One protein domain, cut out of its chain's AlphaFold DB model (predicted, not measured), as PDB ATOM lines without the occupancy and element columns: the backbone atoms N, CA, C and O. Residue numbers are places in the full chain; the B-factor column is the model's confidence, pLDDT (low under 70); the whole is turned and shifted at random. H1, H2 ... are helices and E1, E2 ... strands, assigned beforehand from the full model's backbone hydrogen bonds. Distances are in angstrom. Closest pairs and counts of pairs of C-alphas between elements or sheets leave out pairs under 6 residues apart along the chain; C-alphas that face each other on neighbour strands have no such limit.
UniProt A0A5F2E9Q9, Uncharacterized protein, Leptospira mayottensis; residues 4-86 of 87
ATOM      1  N   ILE A   4     -39.139  19.992  14.018       96.94
ATOM      2  CA  ILE A   4     -38.771  19.529  12.678       96.94
ATOM      3  C   ILE A   4     -38.273  18.095  12.733       96.94
ATOM      4  O   ILE A   4     -37.904  17.591  13.791       96.94
ATOM      5  N   LEU A   5     -38.242  17.439  11.580       97.88
ATOM      6  CA  LEU A   5     -37.611  16.145  11.417       97.88
ATOM      7  C   LEU A   5     -36.257  16.297  10.734       97.88
ATOM      8  O   LEU A   5     -36.164  16.843   9.635       97.88
ATOM      9  N   LEU A   6     -35.224  15.739  11.358       96.62
ATOM     10  CA  LEU A   6     -33.868  15.673  10.814       96.62
ATOM     11  C   LEU A   6     -33.474  14.209  10.606       96.62
ATOM     12  O   LEU A   6     -33.864  13.329  11.379       96.62
ATOM     13  N   PHE A   7     -32.713  13.928   9.548       93.81
ATOM     14  CA  PHE A   7     -32.285  12.565   9.231       93.81
ATOM     15  C   PHE A   7     -31.065  12.157  10.065       93.81
ATOM     16  O   PHE A   7     -30.007  12.784   9.993       93.81
ATOM     17  N   VAL A   8     -31.181  11.088  10.849       92.00
ATOM     18  CA  VAL A   8     -30.123  10.579  11.729       92.00
ATOM     19  C   VAL A   8     -29.580   9.266  11.165       92.00
ATOM     20  O   VAL A   8     -30.044   8.199  11.547       92.00
ATOM     21  N   GLY A   9     -28.591   9.338  10.266       85.38
ATOM     22  CA  GLY A   9     -27.835   8.180   9.756       85.38
ATOM     23  C   GLY A   9     -28.689   6.925   9.504       85.38
ATOM     24  O   GLY A   9     -29.706   6.981   8.823       85.38
ATOM     25  N   ASN A  10     -28.311   5.801  10.116       89.38
ATOM     26  CA  ASN A  10     -29.022   4.519   9.977       89.38
ATOM     27  C   ASN A  10     -30.336   4.424  10.781       89.38
ATOM     28  O   ASN A  10     -30.965   3.371  10.805       89.38
ATOM     29  N   VAL A  11     -30.736   5.491  11.473       92.50
ATOM     30  CA  VAL A  11     -31.935   5.533  12.325       92.50
ATOM     31  C   VAL A  11     -33.131   6.141  11.591       92.50
ATOM     32  O   VAL A  11     -34.274   5.819  11.906       92.50
ATOM     33  N   GLY A  12     -32.888   7.002  10.601       93.88
ATOM     34  CA  GLY A  12     -33.943   7.681   9.851       93.88
ATOM     35  C   GLY A  12     -34.364   9.020  10.458       93.88
ATOM     36  O   GLY A  12     -33.598   9.671  11.167       93.88
ATOM     37  N   TRP A  13     -35.577   9.466  10.134       96.12
ATOM     38  CA  TRP A  13     -36.100  10.774  10.536       96.12
ATOM     39  C   TRP A  13     -36.506  10.797  12.011       96.12
ATOM     40  O   TRP A  13     -37.301   9.968  12.455       96.12
ATOM     41  N   LYS A  14     -35.982  11.769  12.759       96.75
ATOM     42  CA  LYS A  14     -36.267  11.982  14.185       96.75
ATOM     43  C   LYS A  14     -36.733  13.411  14.416       96.75
ATOM     44  O   LYS A  14     -36.265  14.310  13.728       96.75
ATOM     45  N   GLU A  15     -37.647  13.598  15.365       96.69
ATOM     46  CA  GLU A  15     -38.103  14.929  15.770       96.69
ATOM     47  C   GLU A  15     -37.051  15.639  16.621       96.69
ATOM     48  O   GLU A  15     -36.511  15.051  17.557       96.69
ATOM     49  N   PHE A  16     -36.840  16.917  16.326       96.00
ATOM     50  CA  PHE A  16     -36.023  17.844  17.098       96.00
ATOM     51  C   PHE A  16     -36.814  19.124  17.344       96.00
ATOM     52  O   PHE A  16     -37.636  19.533  16.515       96.00
ATOM     53  N   ASP A  17     -36.581  19.740  18.496       94.88
ATOM     54  CA  ASP A  17     -37.111  21.066  18.786       94.88
ATOM     55  C   ASP A  17     -36.281  22.116  18.041       94.88
ATOM     56  O   ASP A  17     -35.063  21.987  17.956       94.88
ATOM     57  N   LEU A  18     -36.912  23.165  17.509       91.31
ATOM     58  CA  LEU A  18     -36.170  24.257  16.866       91.31
ATOM     59  C   LEU A  18     -35.238  25.011  17.827       91.31
ATOM     60  O   LEU A  18     -34.341  25.712  17.365       91.31
ATOM     61  N   SER A  19     -35.445  24.884  19.139       92.00
ATOM     62  CA  SER A  19     -34.532  25.411  20.157       92.00
ATOM     63  C   SER A  19     -33.250  24.586  20.338       92.00
ATOM     64  O   SER A  19     -32.331  25.062  21.000       92.00
ATOM     65  N   ASP A  20     -33.149  23.393  19.741       94.12
ATOM     66  CA  ASP A  20     -31.927  22.581  19.731       94.12
ATOM     67  C   ASP A  20     -30.929  23.134  18.700       94.12
ATOM     68  O   ASP A  20     -30.742  22.604  17.600       94.12
ATOM     69  N   THR A  21     -30.322  24.274  19.036       92.88
ATOM     70  CA  THR A  21     -29.415  24.992  18.135       92.88
ATOM     71  C   THR A  21     -28.157  24.190  17.816       92.88
ATOM     72  O   THR A  21     -27.615  24.349  16.728       92.88
ATOM     73  N   GLU A  22     -27.722  23.287  18.699       94.88
ATOM     74  CA  GLU A  22     -26.544  22.443  18.472       94.88
ATOM     75  C   GLU A  22     -26.771  21.470  17.304       94.88
ATOM     76  O   GLU A  22     -25.929  21.369  16.405       94.88
ATOM     77  N   GLU A  23     -27.922  20.789  17.248       94.25
ATOM     78  CA  GLU A  23     -28.231  19.903  16.118       94.25
ATOM     79  C   GLU A  23     -28.452  20.672  14.807       94.25
ATOM     80  O   GLU A  23     -28.082  20.167  13.738       94.25
ATOM     81  N   LEU A  24     -28.993  21.895  14.864       95.50
ATOM     82  CA  LEU A  24     -29.108  22.766  13.687       95.50
ATOM     83  C   LEU A  24     -27.727  23.190  13.167       95.50
ATOM     84  O   LEU A  24     -27.436  23.020  11.979       95.50
ATOM     85  N   GLU A  25     -26.848  23.668  14.049       96.19
ATOM     86  CA  GLU A  25     -25.488  24.110  13.719       96.19
ATOM     87  C   GLU A  25     -24.643  22.970  13.147       96.19
ATOM     88  O   GLU A  25     -24.028  23.117  12.086       96.19
ATOM     89  N   LYS A  26     -24.685  21.790  13.774       96.38
ATOM     90  CA  LYS A  26     -23.992  20.575  13.313       96.38
ATOM     91  C   LYS A  26     -24.356  20.181  11.880       96.38
ATOM     92  O   LYS A  26     -23.558  19.562  11.177       96.38
ATOM     93  N   ARG A  27     -25.571  20.515  11.442       96.50
ATOM     94  CA  ARG A  27     -26.098  20.211  10.101       96.50
ATOM     95  C   ARG A  27     -26.033  21.403   9.158       96.50
ATOM     96  O   ARG A  27     -26.477  21.277   8.017       96.50
ATOM     97  N   ASN A  28     -25.469  22.521   9.611       98.19
ATOM     98  CA  ASN A  28     -25.431  23.793   8.905       98.19
ATOM     99  C   ASN A  28     -26.830  24.254   8.458       98.19
ATOM    100  O   ASN A  28     -27.035  24.619   7.300       98.19
ATOM    101  N   ILE A  29     -27.807  24.161   9.361       98.38
ATOM    102  CA  ILE A  29     -29.169  24.647   9.149       98.38
ATOM    103  C   ILE A  29     -29.298  26.006   9.827       98.38
ATOM    104  O   ILE A  29     -29.062  26.128  11.026       98.38
ATOM    105  N   THR A  30     -29.701  27.026   9.073       98.06
ATOM    106  CA  THR A  30     -29.975  28.363   9.611       98.06
ATOM    107  C   THR A  30     -31.413  28.754   9.327       98.06
ATOM    108  O   THR A  30     -31.875  28.614   8.192       98.06
ATOM    109  N   ILE A  31     -32.096  29.278  10.341       97.38
ATOM    110  CA  ILE A  31     -33.491  29.712  10.261       97.38
ATOM    111  C   ILE A  31     -33.536  31.200  10.597       97.38
ATOM    112  O   ILE A  31     -33.049  31.607  11.652       97.38
ATOM    113  N   GLY A  32     -34.082  32.001   9.684       97.31
ATOM    114  CA  GLY A  32     -34.272  33.431   9.877       97.31
ATOM    115  C   GLY A  32     -35.278  33.764  10.979       97.31
ATOM    116  O   GLY A  32     -35.871  32.909  11.640       97.31
ATOM    117  N   THR A  33     -35.483  35.058  11.189       97.19
ATOM    118  CA  THR A  33     -36.469  35.557  12.155       97.19
ATOM    119  C   THR A  33     -37.889  35.426  11.609       97.19
ATOM    120  O   THR A  33     -38.099  35.496  10.405       97.19
ATOM    121  N   ASN A  34     -38.872  35.284  12.504       97.56
ATOM    122  CA  ASN A  34     -40.299  35.188  12.159       97.56
ATOM    123  C   ASN A  34     -40.656  34.038  11.190       97.56
ATOM    124  O   ASN A  34     -41.640  34.103  10.456       97.56
ATOM    125  N   VAL A  35     -39.885  32.949  11.215       97.81
ATOM    126  CA  VAL A  35     -40.201  31.752  10.431       97.81
ATOM    127  C   VAL A  35     -41.283  30.931  11.129       97.81
ATOM    128  O   VAL A  35     -41.165  30.577  12.305       97.81
ATOM    129  N   LYS A  36     -42.334  30.581  10.388       97.94
ATOM    130  CA  LYS A  36     -43.394  29.674  10.841       97.94
ATOM    131  C   LYS A  36     -43.198  28.317  10.187       97.94
ATOM    132  O   LYS A  36     -43.179  28.226   8.967       97.94
ATOM    133  N   ILE A  37     -43.086  27.267  10.997       97.69
ATOM    134  CA  ILE A  37     -42.894  25.897  10.510       97.69
ATOM    135  C   ILE A  37     -44.067  25.026  10.948       97.69
ATOM    136  O   ILE A  37     -44.359  24.925  12.144       97.69
ATOM    137  N   GLY A  38     -44.738  24.425   9.963       97.94
ATOM    138  CA  GLY A  38     -45.827  23.476  10.145       97.94
ATOM    139  C   GLY A  38     -45.370  22.121  10.683       97.94
ATOM    140  O   GLY A  38     -44.191  21.849  10.907       97.94
ATOM    141  N   ASN A  39     -46.332  21.228  10.895       97.25
ATOM    142  CA  ASN A  39     -46.061  19.920  11.480       97.25
ATOM    143  C   ASN A  39     -45.477  18.952  10.452       97.25
ATOM    144  O   ASN A  39     -45.912  18.913   9.302       97.25
ATOM    145  N   GLY A  40     -44.551  18.095  10.883       97.31
ATOM    146  CA  GLY A  40     -44.028  17.023  10.036       97.31
ATOM    147  C   GLY A  40     -43.041  17.484   8.960       97.31
ATOM    148  O   GLY A  40     -42.796  16.732   8.019       97.31
ATOM    149  N   VAL A  41     -42.498  18.702   9.074       98.56
ATOM    150  CA  VAL A  41     -41.510  19.236   8.130       98.56
ATOM    151  C   VAL A  41     -40.186  18.500   8.285       98.56
ATOM    152  O   VAL A  41     -39.656  18.390   9.390       98.56
ATOM    153  N   LYS A  42     -39.646  18.008   7.174       98.62
ATOM    154  CA  LYS A  42     -38.344  17.340   7.100       98.62
ATOM    155  C   LYS A  42     -37.325  18.285   6.489       98.62
ATOM    156  O   LYS A  42     -37.584  18.829   5.420       98.62
ATOM    157  N   ILE A  43     -36.173  18.442   7.133       98.38
ATOM    158  CA  ILE A  43     -35.100  19.317   6.654       98.38
ATOM    159  C   ILE A  43     -33.812  18.505   6.491       98.38
ATOM    160  O   ILE A  43     -33.391  17.781   7.397       98.38
ATOM    161  N   GLY A  44     -33.214  18.600   5.303       98.12
ATOM    162  CA  GLY A  44     -31.899  18.064   4.980       98.12
ATOM    163  C   GLY A  44     -30.762  18.858   5.625       98.12
ATOM    164  O   GLY A  44     -30.961  19.684   6.511       98.12
ATOM    165  N   THR A  45     -29.533  18.604   5.191       97.88
ATOM    166  CA  THR A  45     -28.350  19.331   5.669       97.88
ATOM    167  C   THR A  45     -28.034  20.533   4.785       97.88
ATOM    168  O   THR A  45     -28.403  20.573   3.611       97.88
ATOM    169  N   ASN A  46     -27.308  21.508   5.334       98.50
ATOM    170  CA  ASN A  46     -26.898  22.722   4.628       98.50
ATOM    171  C   ASN A  46     -28.093  23.515   4.069       98.50
ATOM    172  O   ASN A  46     -28.124  23.863   2.889       98.50
ATOM    173  N   VAL A  47     -29.098  23.758   4.910       98.75
ATOM    174  CA  VAL A  47     -30.323  24.472   4.532       98.75
ATOM    175  C   VAL A  47     -30.317  25.871   5.128       98.75
ATOM    176  O   VAL A  47     -30.075  26.046   6.319       98.75
ATOM    177  N   LYS A  48     -30.630  26.873   4.310       98.75
ATOM    178  CA  LYS A  48     -30.815  28.252   4.770       98.75
ATOM    179  C   LYS A  48     -32.238  28.695   4.496       98.75
ATOM    180  O   LYS A  48     -32.646  28.722   3.339       98.75
ATOM    181  N   ILE A  49     -32.967  29.034   5.550       98.56
ATOM    182  CA  ILE A  49     -34.304  29.616   5.475       98.56
ATOM    183  C   ILE A  49     -34.182  31.092   5.844       98.56
ATOM    184  O   ILE A  49     -33.643  31.402   6.909       98.56
ATOM    185  N   GLY A  50     -34.646  31.968   4.956       98.56
ATOM    186  CA  GLY A  50     -34.684  33.413   5.152       98.56
ATOM    187  C   GLY A  50     -35.633  33.870   6.262       98.56
ATOM    188  O   GLY A  50     -36.167  33.075   7.040       98.56
ATOM    189  N   HIS A  51     -35.819  35.177   6.342       98.44
ATOM    190  CA  HIS A  51     -36.720  35.847   7.270       98.44
ATOM    191  C   HIS A  51     -38.168  35.793   6.770       98.44
ATOM    192  O   HIS A  51     -38.417  35.685   5.574       98.44
ATOM    193  N   ASP A  52     -39.127  35.833   7.695       98.38
ATOM    194  CA  ASP A  52     -40.559  35.961   7.378       98.38
ATOM    195  C   ASP A  52     -41.136  34.815   6.511       98.38
ATOM    196  O   ASP A  52     -42.214  34.920   5.927       98.38
ATOM    197  N   VAL A  53     -40.456  33.664   6.487       98.56
ATOM    198  CA  VAL A  53     -40.876  32.481   5.724       98.56
ATOM    199  C   VAL A  53     -41.999  31.727   6.437       98.56
ATOM    200  O   VAL A  53     -41.945  31.459   7.640       98.56
ATOM    201  N   THR A  54     -43.001  31.286   5.676       98.56
ATOM    202  CA  THR A  54     -44.026  30.347   6.159       98.56
ATOM    203  C   THR A  54     -43.889  29.001   5.460       98.56
ATOM    204  O   THR A  54     -44.016  28.911   4.243       98.56
ATOM    205  N   ILE A  55     -43.673  27.941   6.235       98.56
ATOM    206  CA  ILE A  55     -43.567  26.557   5.766       98.56
ATOM    207  C   ILE A  55     -44.790  25.780   6.250       98.56
ATOM    208  O   ILE A  55     -45.033  25.674   7.453       98.56
ATOM    209  N   GLY A  56     -45.548  25.225   5.308       98.50
ATOM    210  CA  GLY A  56     -46.716  24.389   5.552       98.50
ATOM    211  C   GLY A  56     -46.399  23.039   6.200       98.50
ATOM    212  O   GLY A  56     -45.262  22.698   6.526       98.50
ATOM    213  N   ASN A  57     -47.436  22.234   6.403       98.44
ATOM    214  CA  ASN A  57     -47.315  20.904   6.988       98.44
ATOM    215  C   ASN A  57     -46.706  19.908   6.000       98.44
ATOM    216  O   ASN A  57     -46.994  19.942   4.807       98.44
ATOM    217  N   ARG A  58     -45.961  18.926   6.519       98.31
ATOM    218  CA  ARG A  58     -45.436  17.774   5.765       98.31
ATOM    219  C   ARG A  58     -44.570  18.165   4.559       98.31
ATOM    220  O   ARG A  58     -44.483  17.403   3.604       98.31
ATOM    221  N   VAL A  59     -43.931  19.333   4.616       98.75
ATOM    222  CA  VAL A  59     -42.972  19.782   3.602       98.75
ATOM    223  C   VAL A  59     -41.669  18.997   3.734       98.75
ATOM    224  O   VAL A  59     -41.191  18.747   4.844       98.75
ATOM    225  N   TYR A  60     -41.077  18.637   2.601       98.75
ATOM    226  CA  TYR A  60     -39.717  18.117   2.529       98.75
ATOM    227  C   TYR A  60     -38.782  19.182   1.955       98.75
ATOM    228  O   TYR A  60     -39.005  19.683   0.858       98.75
ATOM    229  N   ILE A  61     -37.724  19.512   2.692       98.69
ATOM    230  CA  ILE A  61     -36.641  20.385   2.242       98.69
ATOM    231  C   ILE A  61     -35.384  19.535   2.116       98.69
ATOM    232  O   ILE A  61     -34.889  18.999   3.110       98.69
ATOM    233  N   GLY A  62     -34.880  19.394   0.893       98.56
ATOM    234  CA  GLY A  62     -33.676  18.641   0.579       98.56
ATOM    235  C   GLY A  62     -32.394  19.276   1.120       98.56
ATOM    236  O   GLY A  62     -32.387  20.296   1.807       98.56
ATOM    237  N   ASN A  63     -31.269  18.651   0.800       98.50
ATOM    238  CA  ASN A  63     -29.945  19.128   1.177       98.50
ATOM    239  C   ASN A  63     -29.515  20.316   0.309       98.50
ATOM    240  O   ASN A  63     -29.836  20.371  -0.876       98.50
ATOM    241  N   ASN A  64     -28.677  21.202   0.846       98.62
ATOM    242  CA  ASN A  64     -28.090  22.336   0.118       98.62
ATOM    243  C   ASN A  64     -29.123  23.346  -0.417       98.62
ATOM    244  O   ASN A  64     -28.877  23.993  -1.435       98.62
ATOM    245  N   VAL A  65     -30.273  23.469   0.246       98.81
ATOM    246  CA  VAL A  65     -31.361  24.355  -0.180       98.81
ATOM    247  C   VAL A  65     -31.195  25.755   0.403       98.81
ATOM    248  O   VAL A  65     -30.800  25.929   1.558       98.81
ATOM    249  N   ARG A  66     -31.541  26.771  -0.391       98.81
ATOM    250  CA  ARG A  66     -31.720  28.149   0.080       98.81
ATOM    251  C   ARG A  66     -33.143  28.601  -0.214       98.81
ATOM    252  O   ARG A  66     -33.600  28.468  -1.343       98.81
ATOM    253  N   ILE A  67     -33.821  29.121   0.799       98.75
ATOM    254  CA  ILE A  67     -35.146  29.733   0.702       98.75
ATOM    255  C   ILE A  67     -34.979  31.208   1.052       98.75
ATOM    256  O   ILE A  67     -34.440  31.515   2.116       98.75
ATOM    257  N   ALA A  68     -35.375  32.089   0.135       98.69
ATOM    258  CA  ALA A  68     -35.305  33.533   0.318       98.69
ATOM    259  C   ALA A  68     -36.276  34.032   1.401       98.69
ATOM    260  O   ALA A  68     -37.126  33.285   1.892       98.69
ATOM    261  N   ASP A  69     -36.120  35.300   1.766       98.62
ATOM    262  CA  ASP A  69     -37.031  35.994   2.672       98.62
ATOM    263  C   ASP A  69     -38.445  36.074   2.064       98.62
ATOM    264  O   ASP A  69     -38.602  35.994   0.844       98.62
ATOM    265  N   ASP A  70     -39.468  36.205   2.911       98.25
ATOM    266  CA  ASP A  70     -40.881  36.398   2.530       98.25
ATOM    267  C   ASP A  70     -41.526  35.250   1.713       98.25
ATOM    268  O   ASP A  70     -42.645  35.374   1.204       98.25
ATOM    269  N   VAL A  71     -40.867  34.092   1.609       98.50
ATOM    270  CA  VAL A  71     -41.383  32.930   0.868       98.50
ATOM    271  C   VAL A  71     -42.493  32.196   1.640       98.50
ATOM    272  O   VAL A  71     -42.402  31.945   2.845       98.50
ATOM    273  N   MET A  72     -43.524  31.740   0.918       98.50
ATOM    274  CA  MET A  72     -44.530  30.802   1.425       98.50
ATOM    275  C   MET A  72     -44.433  29.449   0.712       98.50
ATOM    276  O   MET A  72     -44.595  29.357  -0.502       98.50
ATOM    277  N   ILE A  73     -44.221  28.383   1.481       98.31
ATOM    278  CA  ILE A  73     -44.200  26.999   1.001       98.31
ATOM    279  C   ILE A  73     -45.457  26.296   1.508       98.31
ATOM    280  O   ILE A  73     -45.684  26.216   2.715       98.31
ATOM    281  N   TYR A  74     -46.274  25.776   0.596       98.31
ATOM    282  CA  TYR A  74     -47.541  25.130   0.937       98.31
ATOM    283  C   TYR A  74     -47.380  23.685   1.419       98.31
ATOM    284  O   TYR A  74     -46.355  23.035   1.211       98.31
ATOM    285  N   ASP A  75     -48.431  23.185   2.070       98.69
ATOM    286  CA  ASP A  75     -48.500  21.832   2.619       98.69
ATOM    287  C   ASP A  75     -48.124  20.756   1.588       98.69
ATOM    288  O   ASP A  75     -48.629  20.737   0.467       98.69
ATOM    289  N   GLY A  76     -47.271  19.818   2.001       98.31
ATOM    290  CA  GLY A  76     -46.842  18.677   1.191       98.31
ATOM    291  C   GLY A  76     -45.867  19.009   0.061       98.31
ATOM    292  O   GLY A  76     -45.550  18.116  -0.718       98.31
ATOM    293  N   ALA A  77     -45.392  20.253  -0.046       98.56
ATOM    294  CA  ALA A  77     -44.386  20.609  -1.036       98.56
ATOM    295  C   ALA A  77     -43.062  19.862  -0.802       98.56
ATOM    296  O   ALA A  77     -42.657  19.597   0.334       98.56
ATOM    297  N   GLU A  78     -42.358  19.584  -1.895       98.50
ATOM    298  CA  GLU A  78     -41.029  18.982  -1.885       98.50
ATOM    299  C   GLU A  78     -40.052  19.925  -2.588       98.50
ATOM    300  O   GLU A  78     -40.250  20.305  -3.741       98.50
ATOM    301  N   ILE A  79     -39.004  20.330  -1.874       98.31
ATOM    302  CA  ILE A  79     -37.932  21.175  -2.391       98.31
ATOM    303  C   ILE A  79     -36.705  20.292  -2.556       98.31
ATOM    304  O   ILE A  79     -36.137  19.809  -1.576       98.31
ATOM    305  N   GLU A  80     -36.316  20.056  -3.804       98.25
ATOM    306  CA  GLU A  80     -35.230  19.137  -4.127       98.25
ATOM    307  C   GLU A  80     -33.849  19.653  -3.700       98.25
ATOM    308  O   GLU A  80     -33.628  20.836  -3.429       98.25
ATOM    309  N   ASN A  81     -32.890  18.728  -3.655       98.31
ATOM    310  CA  ASN A  81     -31.515  19.029  -3.281       98.31
ATOM    311  C   ASN A  81     -30.913  20.123  -4.179       98.31
ATOM    312  O   ASN A  81     -30.973  20.039  -5.402       98.31
ATOM    313  N   GLY A  82     -30.256  21.108  -3.569       97.94
ATOM    314  CA  GLY A  82     -29.569  22.188  -4.281       97.94
ATOM    315  C   GLY A  82     -30.483  23.287  -4.823       97.94
ATOM    316  O   GLY A  82     -29.979  24.217  -5.455       97.94
ATOM    317  N   ALA A  83     -31.795  23.214  -4.582       98.19
ATOM    318  CA  ALA A  83     -32.723  24.244  -5.022       98.19
ATOM    319  C   ALA A  83     -32.426  25.606  -4.367       98.19
ATOM    320  O   ALA A  83     -32.063  25.708  -3.190       98.19
ATOM    321  N   ASN A  84     -32.637  26.663  -5.146       97.62
ATOM    322  CA  ASN A  84     -32.692  28.034  -4.664       97.62
ATOM    323  C   ASN A  84     -34.109  28.547  -4.916       97.62
ATOM    324  O   ASN A  84     -34.515  28.631  -6.075       97.62
ATOM    325  N   VAL A  85     -34.855  28.832  -3.854       96.25
ATOM    326  CA  VAL A  85     -36.238  29.314  -3.920       96.25
ATOM    327  C   VAL A  85     -36.212  30.835  -3.763       96.25
ATOM    328  O   VAL A  85     -36.008  31.307  -2.640       96.25
ATOM    329  N   PRO A  86     -36.334  31.605  -4.862       92.38
ATOM    330  CA  PRO A  86     -36.479  33.055  -4.787       92.38
ATOM    331  C   PRO A  86     -37.887  33.433  -4.295       92.38
ATOM    332  O   PRO A  86     -38.754  32.564  -4.193       92.38
TER     333      PRO A  86
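What this domain is: This is residues 4 to 86 of the 87 residues of an uncharacterized protein of Leptospira mayottensis (UniProt A0A5F2E9Q9). Little of this domain is in named elements: residues 27 to 86 wind in stacked triangular turns, a solenoid, with the hairpin E1 and E2 and short helix H1 at one end. The printed part has 83 residues, 17 of them in E1, E2 and H1, in that order; the two strands are antiparallel and the class is mixed. It is compact, radius of gyration of the C-alphas 11.5 A, spanning 33 by 23 by 23 A.

How they stand to each other: Start at E1, residues 4 to 8, which forms a hairpin with E2, residues 12 to 17; N 6 and O 14 are 3.0 A apart, within hydrogen-bond range. H1, residues 21 to 26, follows by a tight link and is apart from E1; its O i to N i+4 pairs are within hydrogen-bond range. Residues 5 to 6 pair parallel with 42 to 43, and these with 60 to 61.

Where its parts are: Find C-alpha 4 at (-38.771, 19.529, 12.678); E1 runs 12.5 A, E2 16.4 A, and H1 8.5 A to C-alpha 26 at (-23.992, 20.575, 13.313).

The domain as a whole: The C-alphas farthest apart, of Asn 10 and Asp 70, are 34.8 A apart. The printed part has no cut, and no printed residue is under 70 in pLDDT.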